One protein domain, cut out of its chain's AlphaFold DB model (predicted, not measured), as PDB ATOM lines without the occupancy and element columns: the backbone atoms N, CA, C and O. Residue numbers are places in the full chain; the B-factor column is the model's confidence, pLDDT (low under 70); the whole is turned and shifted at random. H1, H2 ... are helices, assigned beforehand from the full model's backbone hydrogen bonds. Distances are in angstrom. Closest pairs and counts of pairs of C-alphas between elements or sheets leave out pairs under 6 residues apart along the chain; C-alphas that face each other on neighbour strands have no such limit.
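What this domain is: This is residues 2 to 99 of the 138 residues of an uncharacterized protein of Golovinomyces cichoracearum (UniProt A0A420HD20). The longest helix, H6, sits at one end of a compact helical cluster, near the end of H4; within the cluster H2, H3 and H4 meet at H5, and H1 is near H2. The 98 printed residues, all-helix in class, have six named helices, H1 to H6, radius of gyration of the C-alphas 13.3 A, spans 38 by 32 by 27 A.

How they stand to each other: H6, residues 83 to 99, is close but not clearly touching H4, residues 36 to 48 (C-alphas 92 and 48, 6.9 A). The hub, H5, residues 61 to 70, touches H4 (62 and 43, 7.4 A), H3, residues 28 to 32 (64 and 28, 5.4 A), and, only at their ends, H2, residues 11 to 21 (70 and 19, 4.8 A). H1, residues 2 to 6, is close but not clearly touching H2 (4 and 14, 7.0 A). Every helix has its O i to N i+4 pairs within hydrogen-bond range.

Where its parts are: H6 spans 24.1 A, from C-alpha 83 (197.824, 140.606, 266.833) to C-alpha 99 (196.483, 151.815, 245.593); H4 spans 18.3 A.

The domain as a whole: The printed part has no cut. Links H4 to H5 and H5 to H6 are long. Residues 2, 57 to 60 and 94 to 99 have pLDDT under 70.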
ATOM      1  N   ASP A   2     178.028 155.786 250.786       66.06
ATOM      2  CA  ASP A   2     178.821 156.481 249.756       66.06
ATOM      3  C   ASP A   2     179.305 157.884 250.150       66.06
ATOM      4  O   ASP A   2     180.298 158.350 249.599       66.06
ATOM      5  N   GLY A   3     178.675 158.528 251.142       75.94
ATOM      6  CA  GLY A   3     179.112 159.822 251.682       75.94
ATOM      7  C   GLY A   3     180.568 159.797 252.154       75.94
ATOM      8  O   GLY A   3     181.392 160.548 251.638       75.94
ATOM      9  N   TYR A   4     180.931 158.858 253.033       79.81
ATOM     10  CA  TYR A   4     182.310 158.746 253.527       79.81
ATOM     11  C   TYR A   4     183.323 158.436 252.420       79.81
ATOM     12  O   TYR A   4     184.463 158.894 252.462       79.81
ATOM     13  N   ILE A   5     182.898 157.667 251.410       76.56
ATOM     14  CA  ILE A   5     183.721 157.326 250.242       76.56
ATOM     15  C   ILE A   5     183.990 158.575 249.407       76.56
ATOM     16  O   ILE A   5     185.127 158.836 249.027       76.56
ATOM     17  N   LYS A   6     182.941 159.354 249.142       81.50
ATOM     18  CA  LYS A   6     182.981 160.549 248.302       81.50
ATOM     19  C   LYS A   6     183.830 161.662 248.914       81.50
ATOM     20  O   LYS A   6     184.515 162.364 248.179       81.50
ATOM     21  N   HIS A   7     183.802 161.796 250.237       78.12
ATOM     22  CA  HIS A   7     184.606 162.776 250.972       78.12
ATOM     23  C   HIS A   7     186.021 162.281 251.311       78.12
ATOM     24  O   HIS A   7     186.804 163.034 251.877       78.12
ATOM     25  N   ASN A   8     186.367 161.047 250.921       82.00
ATOM     26  CA  ASN A   8     187.674 160.428 251.149       82.00
ATOM     27  C   ASN A   8     188.128 160.478 252.622       82.00
ATOM     28  O   ASN A   8     189.311 160.652 252.909       82.00
ATOM     29  N   PHE A   9     187.184 160.328 253.556       83.75
ATOM     30  CA  PHE A   9     187.508 160.326 254.978       83.75
ATOM     31  C   PHE A   9     188.315 159.084 255.349       83.75
ATOM     32  O   PHE A   9     187.970 157.963 254.964       83.75
ATOM     33  N   ILE A  10     189.373 159.282 256.134       84.94
ATOM     34  CA  ILE A  10     190.272 158.226 256.606       84.94
ATOM     35  C   ILE A  10     190.605 158.427 258.085       84.94
ATOM     36  O   ILE A  10     190.601 159.553 258.578       84.94
ATOM     37  N   GLY A  11     190.915 157.332 258.782       86.06
ATOM     38  CA  GLY A  11     191.386 157.346 260.168       86.06
ATOM     39  C   GLY A  11     190.462 158.129 261.104       86.06
ATOM     40  O   GLY A  11     189.269 157.845 261.180       86.06
ATOM     41  N   GLU A  12     191.026 159.114 261.799       88.00
ATOM     42  CA  GLU A  12     190.317 159.955 262.772       88.00
ATOM     43  C   GLU A  12     189.166 160.754 262.152       88.00
ATOM     44  O   GLU A  12     188.069 160.733 262.691       88.00
ATOM     45  N   GLN A  13     189.343 161.337 260.961       87.38
ATOM     46  CA  GLN A  13     188.275 162.105 260.296       87.38
ATOM     47  C   GLN A  13     187.061 161.236 259.952       87.38
ATOM     48  O   GLN A  13     185.916 161.673 260.037       87.38
ATOM     49  N   LEU A  14     187.311 159.985 259.547       89.31
ATOM     50  CA  LEU A  14     186.237 159.024 259.308       89.31
ATOM     51  C   LEU A  14     185.527 158.660 260.607       89.31
ATOM     52  O   LEU A  14     184.313 158.481 260.604       89.31
ATOM     53  N   TRP A  15     186.283 158.518 261.693       91.31
ATOM     54  CA  TRP A  15     185.720 158.235 263.002       91.31
ATOM     55  C   TRP A  15     184.852 159.386 263.507       91.31
ATOM     56  O   TRP A  15     183.721 159.122 263.892       91.31
ATOM     57  N   GLU A  16     185.319 160.632 263.441       90.00
ATOM     58  CA  GLU A  16     184.546 161.808 263.859       90.00
ATOM     59  C   GLU A  16     183.229 161.915 263.087       90.00
ATOM     60  O   GLU A  16     182.163 161.960 263.696       90.00
ATOM     61  N   ALA A  17     183.286 161.848 261.752       90.50
ATOM     62  CA  ALA A  17     182.088 161.887 260.912       90.50
ATOM     63  C   ALA A  17     181.132 160.720 261.212       90.50
ATOM     64  O   ALA A  17     179.916 160.874 261.178       90.50
ATOM     65  N   PHE A  18     181.677 159.543 261.521       90.44
ATOM     66  CA  PHE A  18     180.878 158.391 261.920       90.44
ATOM     67  C   PHE A  18     180.218 158.584 263.292       90.44
ATOM     68  O   PHE A  18     179.071 158.193 263.469       90.44
ATOM     69  N   VAL A  19     180.917 159.156 264.273       91.12
ATOM     70  CA  VAL A  19     180.339 159.428 265.598       91.12
ATOM     71  C   VAL A  19     179.207 160.448 265.494       91.12
ATOM     72  O   VAL A  19     178.176 160.243 266.129       91.12
ATOM     73  N   ASP A  20     179.387 161.480 264.670       91.31
ATOM     74  CA  ASP A  20     178.400 162.541 264.434       91.31
ATOM     75  C   ASP A  20     177.134 161.986 263.753       91.31
ATOM     76  O   ASP A  20     176.024 162.129 264.263       91.31
ATOM     77  N   ASP A  21     177.294 161.220 262.667       90.38
ATOM     78  CA  ASP A  21     176.167 160.628 261.924       90.38
ATOM     79  C   ASP A  21     175.348 159.616 262.743       90.38
ATOM     80  O   ASP A  21     174.183 159.350 262.434       90.38
ATOM     81  N   PHE A  22     175.962 159.006 263.756       91.06
ATOM     82  CA  PHE A  22     175.343 157.975 264.583       91.06
ATOM     83  C   PHE A  22     175.183 158.407 266.040       91.06
ATOM     84  O   PHE A  22     175.046 157.537 266.899       91.06
ATOM     85  N   GLU A  23     175.153 159.712 266.334       91.62
ATOM     86  CA  GLU A  23     175.112 160.224 267.707       91.62
ATOM     87  C   GLU A  23     173.973 159.607 268.538       91.62
ATOM     88  O   GLU A  23     174.184 159.295 269.708       91.62
ATOM     89  N   ASP A  24     172.820 159.319 267.933       91.00
ATOM     90  CA  ASP A  24     171.659 158.727 268.613       91.00
ATOM     91  C   ASP A  24     171.769 157.207 268.870       91.00
ATOM     92  O   ASP A  24     171.021 156.647 269.672       91.00
ATOM     93  N   TYR A  25     172.716 156.509 268.237       89.31
ATOM     94  CA  TYR A  25     172.857 155.046 268.288       89.31
ATOM     95  C   TYR A  25     173.817 154.605 269.405       89.31
ATOM     96  O   TYR A  25     174.837 153.937 269.178       89.31
ATOM     97  N   LYS A  26     173.507 154.999 270.645       88.81
ATOM     98  CA  LYS A  26     174.393 154.800 271.806       88.81
ATOM     99  C   LYS A  26     174.392 153.375 272.356       88.81
ATOM    100  O   LYS A  26     175.341 152.998 273.045       88.81
ATOM    101  N   THR A  27     173.369 152.565 272.111       89.50
ATOM    102  CA  THR A  27     173.244 151.236 272.722       89.50
ATOM    103  C   THR A  27     173.428 150.124 271.707       89.50
ATOM    104  O   THR A  27     173.151 150.262 270.522       89.50
ATOM    105  N   GLN A  28     173.842 148.948 272.178       87.19
ATOM    106  CA  GLN A  28     173.960 147.765 271.326       87.19
ATOM    107  C   GLN A  28     172.634 147.388 270.635       87.19
ATOM    108  O   GLN A  28     172.670 146.816 269.548       87.19
ATOM    109  N   GLN A  29     171.488 147.673 271.264       87.69
ATOM    110  CA  GLN A  29     170.160 147.364 270.725       87.69
ATOM    111  C   GLN A  29     169.826 148.229 269.507       87.69
ATOM    112  O   GLN A  29     169.265 147.712 268.545       87.69
ATOM    113  N   ASP A  30     170.278 149.484 269.485       88.19
ATOM    114  CA  ASP A  30     170.077 150.389 268.347       88.19
ATOM    115  C   ASP A  30     170.732 149.825 267.076       88.19
ATOM    116  O   ASP A  30     170.181 149.891 265.978       88.19
ATOM    117  N   TRP A  31     171.870 149.146 267.240       84.75
ATOM    118  CA  TRP A  31     172.577 148.465 266.154       84.75
ATOM    119  C   TRP A  31     171.985 147.095 265.786       84.75
ATOM    120  O   TRP A  31     172.277 146.578 264.706       84.75
ATOM    121  N   GLN A  32     171.162 146.483 266.649       84.88
ATOM    122  CA  GLN A  32     170.491 145.203 266.359       84.88
ATOM    123  C   GLN A  32     169.351 145.344 265.346       84.88
ATOM    124  O   GLN A  32     168.949 144.339 264.761       84.88
ATOM    125  N   LEU A  33     168.860 146.566 265.123       78.25
ATOM    126  CA  LEU A  33     167.881 146.871 264.077       78.25
ATOM    127  C   LEU A  33     168.448 146.636 262.668       78.25
ATOM    128  O   LEU A  33     167.697 146.344 261.739       78.25
ATOM    129  N   GLY A  34     169.771 146.742 262.513       78.56
ATOM    130  CA  GLY A  34     170.462 146.478 261.259       78.56
ATOM    131  C   GLY A  34     170.611 144.985 260.972       78.56
ATOM    132  O   GLY A  34     170.859 144.165 261.862       78.56
ATOM    133  N   ASP A  35     170.531 144.608 259.698       85.56
ATOM    134  CA  ASP A  35     170.826 143.243 259.289       85.56
ATOM    135  C   ASP A  35     172.323 142.921 259.464       85.56
ATOM    136  O   ASP A  35     173.223 143.764 259.359       85.56
ATOM    137  N   LYS A  36     172.614 141.643 259.716       84.50
ATOM    138  CA  LYS A  36     173.982 141.179 259.992       84.50
ATOM    139  C   LYS A  36     174.949 141.439 258.834       84.50
ATOM    140  O   LYS A  36     176.152 141.518 259.089       84.50
ATOM    141  N   ALA A  37     174.472 141.497 257.588       85.38
ATOM    142  CA  ALA A  37     175.334 141.724 256.434       85.38
ATOM    143  C   ALA A  37     175.755 143.195 256.365       85.38
ATOM    144  O   ALA A  37     176.954 143.463 256.279       85.38
ATOM    145  N   THR A  38     174.817 144.127 256.533       86.12
ATOM    146  CA  THR A  38     175.112 145.567 256.574       86.12
ATOM    147  C   THR A  38     176.069 145.928 257.701       86.12
ATOM    148  O   THR A  38     177.049 146.625 257.462       86.12
ATOM    149  N   ILE A  39     175.876 145.389 258.908       87.06
ATOM    150  CA  ILE A  39     176.786 145.634 260.040       87.06
ATOM    151  C   ILE A  39     178.212 145.143 259.746       87.06
ATOM    152  O   ILE A  39     179.199 145.794 260.100       87.06
ATOM    153  N   ARG A  40     178.347 143.991 259.078       85.94
ATOM    154  CA  ARG A  40     179.660 143.473 258.661       85.94
ATOM    155  C   ARG A  40     180.289 144.359 257.591       85.94
ATOM    156  O   ARG A  40     181.467 144.677 257.718       85.94
ATOM    157  N   ALA A  41     179.508 144.791 256.603       85.06
ATOM    158  CA  ALA A  41     179.964 145.720 255.575       85.06
ATOM    159  C   ALA A  41     180.413 147.061 256.181       85.06
ATOM    160  O   ALA A  41     181.457 147.579 255.796       85.06
ATOM    161  N   PHE A  42     179.695 147.575 257.186       85.88
ATOM    162  CA  PHE A  42     180.063 148.785 257.930       85.88
ATOM    163  C   PHE A  42     181.422 148.636 258.605       85.88
ATOM    164  O   PHE A  42     182.320 149.449 258.390       85.88
ATOM    165  N   ARG A  43     181.608 147.551 259.366       87.62
ATOM    166  CA  ARG A  43     182.890 147.236 260.008       87.62
ATOM    167  C   ARG A  43     184.024 147.143 258.987       87.62
ATOM    168  O   ARG A  43     185.115 147.649 259.235       87.62
ATOM    169  N   ASP A  44     183.791 146.460 257.873       85.56
ATOM    170  CA  ASP A  44     184.826 146.235 256.864       85.56
ATOM    171  C   ASP A  44     185.186 147.534 256.128       85.56
ATOM    172  O   ASP A  44     186.361 147.770 255.859       85.56
ATOM    173  N   MET A  45     184.211 148.421 255.903       87.50
ATOM    174  CA  MET A  45     184.411 149.766 255.354       87.50
ATOM    175  C   MET A  45     185.242 150.659 256.285       87.50
ATOM    176  O   MET A  45     186.210 151.269 255.829       87.50
ATOM    177  N   LEU A  46     184.916 150.681 257.581       87.81
ATOM    178  CA  LEU A  46     185.690 151.398 258.602       87.81
ATOM    179  C   LEU A  46     187.137 150.888 258.638       87.81
ATOM    180  O   LEU A  46     188.090 151.669 258.570       87.81
ATOM    181  N   ARG A  47     187.312 149.561 258.626       86.00
ATOM    182  CA  ARG A  47     188.638 148.940 258.612       86.00
ATOM    183  C   ARG A  47     189.431 149.272 257.349       86.00
ATOM    184  O   ARG A  47     190.605 149.610 257.432       86.00
ATOM    185  N   ALA A  48     188.807 149.215 256.179       82.50
ATOM    186  CA  ALA A  48     189.481 149.527 254.920       82.50
ATOM    187  C   ALA A  48     190.028 150.965 254.869       82.50
ATOM    188  O   ALA A  48     190.894 151.255 254.048       82.50
ATOM    189  N   ARG A  49     189.539 151.853 255.741       83.00
ATOM    190  CA  ARG A  49     189.897 153.273 255.776       83.00
ATOM    191  C   ARG A  49     190.605 153.713 257.051       83.00
ATOM    192  O   ARG A  49     190.655 154.903 257.341       83.00
ATOM    193  N   GLY A  50     191.188 152.779 257.797       82.50
ATOM    194  CA  GLY A  50     192.059 153.135 258.917       82.50
ATOM    195  C   GLY A  50     191.369 153.227 260.272       82.50
ATOM    196  O   GLY A  50     192.010 153.669 261.212       82.50
ATOM    197  N   VAL A  51     190.119 152.774 260.405       86.56
ATOM    198  CA  VAL A  51     189.426 152.676 261.697       86.56
ATOM    199  C   VAL A  51     189.382 151.216 262.148       86.56
ATOM    200  O   VAL A  51     188.657 150.386 261.591       86.56
ATOM    201  N   TYR A  52     190.190 150.869 263.151       84.50
ATOM    202  CA  TYR A  52     190.285 149.494 263.632       84.50
ATOM    203  C   TYR A  52     189.121 149.125 264.558       84.50
ATOM    204  O   TYR A  52     188.897 149.748 265.593       84.50
ATOM    205  N   LEU A  53     188.417 148.046 264.204       82.62
ATOM    206  CA  LEU A  53     187.465 147.372 265.086       82.62
ATOM    207  C   LEU A  53     188.039 146.011 265.513       82.62
ATOM    208  O   LEU A  53     188.319 145.188 264.625       82.62
ATOM    209  N   PRO A  54     188.193 145.748 266.825       78.00
ATOM    210  CA  PRO A  54     188.645 144.458 267.330       78.00
ATOM    211  C   PRO A  54     187.729 143.315 266.888       78.00
ATOM    212  O   PRO A  54     186.513 143.472 266.739       78.00
ATOM    213  N   LYS A  55     188.317 142.137 266.663       72.12
ATOM    214  CA  LYS A  55     187.571 140.921 266.326       72.12
ATOM    215  C   LYS A  55     187.466 140.018 267.552       72.12
ATOM    216  O   LYS A  55     188.066 138.949 267.608       72.12
ATOM    217  N   GLU A  56     186.669 140.423 268.532       74.38
ATOM    218  CA  GLU A  56     186.391 139.559 269.681       74.38
ATOM    219  C   GLU A  56     185.543 138.340 269.265       74.38
ATOM    220  O   GLU A  56     184.621 138.438 268.441       74.38
ATOM    221  N   ARG A  57     185.852 137.167 269.839       63.72
ATOM    222  CA  ARG A  57     185.043 135.951 269.668       63.72
ATOM    223  C   ARG A  57     183.774 136.066 270.510       63.72
ATOM    224  O   ARG A  57     183.843 136.080 271.731       63.72
ATOM    225  N   GLY A  58     182.620 136.084 269.854       62.50
ATOM    226  CA  GLY A  58     181.318 136.085 270.515       62.50
ATOM    227  C   GLY A  58     180.209 136.543 269.577       62.50
ATOM    228  O   GLY A  58     180.463 137.195 268.562       62.50
ATOM    229  N   ALA A  59     178.963 136.195 269.900       59.75
ATOM    230  CA  ALA A  59     177.821 136.818 269.245       59.75
ATOM    231  C   ALA A  59     177.776 138.308 269.631       59.75
ATOM    232  O   ALA A  59     177.984 138.658 270.788       59.75
ATOM    233  N   ASN A  60     177.488 139.177 268.661       67.81
ATOM    234  CA  ASN A  60     177.256 140.616 268.848       67.81
ATOM    235  C   ASN A  60     178.460 141.494 269.242       67.81
ATOM    236  O   ASN A  60     178.269 142.651 269.609       67.81
ATOM    237  N   THR A  61     179.693 141.005 269.096       81.00
ATOM    238  CA  THR A  61     180.897 141.799 269.404       81.00
ATOM    239  C   THR A  61     181.016 143.040 268.521       81.00
ATOM    240  O   THR A  61     181.322 144.117 269.016       81.00
ATOM    241  N   ILE A  62     180.653 142.939 267.237       84.94
ATOM    242  CA  ILE A  62     180.658 144.085 266.310       84.94
ATOM    243  C   ILE A  62     179.708 145.189 266.790       84.94
ATOM    244  O   ILE A  62     180.100 146.346 266.832       84.94
ATOM    245  N   LEU A  63     178.485 144.827 267.195       88.75
ATOM    246  CA  LEU A  63     177.472 145.786 267.649       88.75
ATOM    247  C   LEU A  63     177.928 146.519 268.913       88.75
ATOM    248  O   LEU A  63     177.790 147.732 269.016       88.75
ATOM    249  N   LYS A  64     178.527 145.780 269.854       88.19
ATOM    250  CA  LYS A  64     179.118 146.349 271.065       88.19
ATOM    251  C   LYS A  64     180.249 147.324 270.730       88.19
ATOM    252  O   LYS A  64     180.301 148.405 271.301       88.19
ATOM    253  N   HIS A  65     181.140 146.966 269.805       87.81
ATOM    254  CA  HIS A  65     182.219 147.863 269.394       87.81
ATOM    255  C   HIS A  65     181.689 149.121 268.700       87.81
ATOM    256  O   HIS A  65     182.194 150.195 268.994       87.81
ATOM    257  N   LEU A  66     180.662 149.017 267.850       88.69
ATOM    258  CA  LEU A  66     180.035 150.180 267.210       88.69
ATOM    259  C   LEU A  66     179.399 151.121 268.241       88.69
ATOM    260  O   LEU A  66     179.678 152.316 268.222       88.69
ATOM    261  N   ALA A  67     178.643 150.576 269.199       89.81
ATOM    262  CA  ALA A  67     178.092 151.361 270.302       89.81
ATOM    263  C   ALA A  67     179.206 152.042 271.112       89.81
ATOM    264  O   ALA A  67     179.158 153.244 271.355       89.81
ATOM    265  N   ASN A  68     180.261 151.312 271.480       88.31
ATOM    266  CA  ASN A  68     181.393 151.890 272.207       88.31
ATOM    267  C   ASN A  68     182.070 153.020 271.420       88.31
ATOM    268  O   ASN A  68     182.470 154.014 272.012       88.31
ATOM    269  N   PHE A  69     182.180 152.876 270.100       87.88
ATOM    270  CA  PHE A  69     182.776 153.871 269.214       87.88
ATOM    271  C   PHE A  69     182.020 155.201 269.240       87.88
ATOM    272  O   PHE A  69     182.641 156.240 269.420       87.88
ATOM    273  N   VAL A  70     180.691 155.157 269.135       89.94
ATOM    274  CA  VAL A  70     179.817 156.342 269.179       89.94
ATOM    275  C   VAL A  70     179.768 156.996 270.567       89.94
ATOM    276  O   VAL A  70     179.487 158.187 270.701       89.94
ATOM    277  N   ASN A  71     180.032 156.225 271.621       88.88
ATOM    278  CA  ASN A  71     180.135 156.745 272.986       88.88
ATOM    279  C   ASN A  71     181.550 157.214 273.354       88.88
ATOM    280  O   ASN A  71     181.752 157.743 274.447       88.88
ATOM    281  N   SER A  72     182.548 156.980 272.499       87.75
ATOM    282  CA  SER A  72     183.925 157.365 272.797       87.75
ATOM    283  C   SER A  72     184.092 158.868 272.599       87.75
ATOM    284  O   SER A  72     183.764 159.397 271.546       87.75
ATOM    285  N   ALA A  73     184.629 159.556 273.608       85.94
ATOM    286  CA  ALA A  73     184.919 160.991 273.522       85.94
ATOM    287  C   ALA A  73     186.192 161.301 272.716       85.94
ATOM    288  O   ALA A  73     186.411 162.440 272.316       85.94
ATOM    289  N   PHE A  74     187.042 160.295 272.504       87.31
ATOM    290  CA  PHE A  74     188.329 160.428 271.834       87.31
ATOM    291  C   PHE A  74     188.536 159.274 270.865       87.31
ATOM    292  O   PHE A  74     188.037 158.165 271.097       87.31
ATOM    293  N   PHE A  75     189.319 159.533 269.821       85.38
ATOM    294  CA  PHE A  75     189.736 158.504 268.887       85.38
ATOM    295  C   PHE A  75     190.465 157.382 269.644       85.38
ATOM    296  O   PHE A  75     191.402 157.667 270.398       85.38
ATOM    297  N   PRO A  76     190.042 156.112 269.503       82.50
ATOM    298  CA  PRO A  76     190.623 155.033 270.291       82.50
ATOM    299  C   PRO A  76     192.114 154.834 269.996       82.50
ATOM    300  O   PRO A  76     192.500 154.636 268.846       82.50
ATOM    301  N   ASP A  77     192.942 154.802 271.044       79.75
ATOM    302  CA  ASP A  77     194.324 154.334 270.924       79.75
ATOM    303  C   ASP A  77     194.324 152.802 270.886       79.75
ATOM    304  O   ASP A  77     193.907 152.128 271.835       79.75
ATOM    305  N   TRP A  78     194.728 152.238 269.752       82.12
ATOM    306  CA  TRP A  78     194.740 150.795 269.563       82.12
ATOM    307  C   TRP A  78     196.067 150.206 270.006       82.12
ATOM    308  O   TRP A  78     197.141 150.678 269.627       82.12
ATOM    309  N   ASP A  79     195.989 149.110 270.759       80.00
ATOM    310  CA  ASP A  79     197.177 148.409 271.218       80.00
ATOM    311  C   ASP A  79     198.024 147.927 270.027       80.00
ATOM    312  O   ASP A  79     197.665 147.009 269.287       80.00
ATOM    313  N   LYS A  80     199.205 148.531 269.874       79.88
ATOM    314  CA  LYS A  80     200.185 148.203 268.829       79.88
ATOM    315  C   LYS A  80     200.726 146.779 268.962       79.88
ATOM    316  O   LYS A  80     201.317 146.258 268.013       79.88
ATOM    317  N   TYR A  81     200.556 146.146 270.119       79.12
ATOM    318  CA  TYR A  81     200.937 144.763 270.370       79.12
ATOM    319  C   TYR A  81     199.824 143.766 270.026       79.12
ATOM    320  O   TYR A  81     200.141 142.584 269.844       79.12
ATOM    321  N   ASP A  82     198.580 144.220 269.844       80.94
ATOM    322  CA  ASP A  82     197.461 143.364 269.462       80.94
ATOM    323  C   ASP A  82     197.713 142.715 268.094       80.94
ATOM    324  O   ASP A  82     198.077 143.353 267.101       80.94
ATOM    325  N   ARG A  83     197.540 141.392 268.041       79.88
ATOM    326  CA  ARG A  83     197.824 140.606 266.833       79.88
ATOM    327  C   ARG A  83     196.895 141.005 265.690       79.88
ATOM    328  O   ARG A  83     197.329 141.052 264.537       79.88
ATOM    329  N   ASP A  84     195.630 141.256 266.004       77.62
ATOM    330  CA  ASP A  84     194.626 141.600 265.007       77.62
ATOM    331  C   ASP A  84     194.808 143.042 264.514       77.62
ATOM    332  O   ASP A  84     194.638 143.284 263.316       77.62
ATOM    333  N   TYR A  85     195.264 143.957 265.375       80.50
ATOM    334  CA  TYR A  85     195.686 145.302 264.992       80.50
ATOM    335  C   TYR A  85     196.909 145.270 264.073       80.50
ATOM    336  O   TYR A  85     196.873 145.855 262.994       80.50
ATOM    337  N   LYS A  86     197.958 144.505 264.404       82.12
ATOM    338  CA  LYS A  86     199.122 144.332 263.512       82.12
ATOM    339  C   LYS A  86     198.719 143.804 262.141       82.12
ATOM    340  O   LYS A  86     199.156 144.327 261.124       82.12
ATOM    341  N   ARG A  87     197.849 142.789 262.105       79.19
ATOM    342  CA  ARG A  87     197.337 142.229 260.848       79.19
ATOM    343  C   ARG A  87     196.551 143.265 260.047       79.19
ATOM    344  O   ARG A  87     196.663 143.303 258.828       79.19
ATOM    345  N   PHE A  88     195.757 144.081 260.725       80.31
ATOM    346  CA  PHE A  88     195.033 145.194 260.131       80.31
ATOM    347  C   PHE A  88     195.976 146.254 259.541       80.31
ATOM    348  O   PHE A  88     195.809 146.608 258.377       80.31
ATOM    349  N   VAL A  89     196.993 146.690 260.290       80.00
ATOM    350  CA  VAL A  89     197.994 147.661 259.820       80.00
ATOM    351  C   VAL A  89     198.744 147.111 258.610       80.00
ATOM    352  O   VAL A  89     198.814 147.783 257.589       80.00
ATOM    353  N   SER A  90     199.204 145.856 258.654       79.81
ATOM    354  CA  SER A  90     199.870 145.232 257.503       79.81
ATOM    355  C   SER A  90     198.969 145.155 256.267       79.81
ATOM    356  O   SER A  90     199.455 145.334 255.156       79.81
ATOM    357  N   LEU A  91     197.663 144.907 256.430       74.12
ATOM    358  CA  LEU A  91     196.709 144.908 255.313       74.12
ATOM    359  C   LEU A  91     196.498 146.308 254.730       74.12
ATOM    360  O   LEU A  91     196.379 146.433 253.514       74.12
ATOM    361  N   LEU A  92     196.457 147.340 255.577       73.81
ATOM    362  CA  LEU A  92     196.373 148.735 255.143       73.81
ATOM    363  C   LEU A  92     197.642 149.199 254.431       73.81
ATOM    364  O   LEU A  92     197.559 149.912 253.437       73.81
ATOM    365  N   GLU A  93     198.816 148.793 254.904       70.44
ATOM    366  CA  GLU A  93     200.083 149.096 254.236       70.44
ATOM    367  C   GLU A  93     200.155 148.412 252.868       70.44
ATOM    368  O   GLU A  93     200.488 149.057 251.874       70.44
ATOM    369  N   PHE A  94     199.754 147.140 252.779       61.16
ATOM    370  CA  PHE A  94     199.709 146.417 251.507       61.16
ATOM    371  C   PHE A  94     198.692 147.013 250.526       61.16
ATOM    372  O   PHE A  94     198.979 147.126 249.334       61.16
ATOM    373  N   SER A  95     197.513 147.420 251.007       58.91
ATOM    374  CA  SER A  95     196.500 148.057 250.162       58.91
ATOM    375  C   SER A  95     196.884 149.486 249.771       58.91
ATOM    376  O   SER A  95     196.588 149.893 248.655       58.91
ATOM    377  N   SER A  96     197.595 150.224 250.625       55.69
ATOM    378  CA  SER A  96     198.165 151.546 250.326       55.69
ATOM    379  C   SER A  96     199.240 151.475 249.238       55.69
ATOM    380  O   SER A  96     199.240 152.292 248.315       55.69
ATOM    381  N   ILE A  97     200.110 150.458 249.286       52.59
ATOM    382  CA  ILE A  97     201.093 150.181 248.229       52.59
ATOM    383  C   ILE A  97     200.368 149.831 246.921       52.59
ATOM    384  O   ILE A  97     200.627 150.454 245.896       52.59
ATOM    385  N   PHE A  98     199.381 148.933 246.974       45.69
ATOM    386  CA  PHE A  98     198.591 148.560 245.800       45.69
ATOM    387  C   PHE A  98     197.819 149.754 245.204       45.69
ATOM    388  O   PHE A  98     197.805 149.929 243.991       45.69
ATOM    389  N   MET A  99     197.232 150.626 246.033       42.25
ATOM    390  CA  MET A  99     196.483 151.815 245.593       42.25
ATOM    391  C   MET A  99     197.382 152.904 244.987       42.25
ATOM    392  O   MET A  99     196.934 153.615 244.085       42.25
TER     393      MET A  99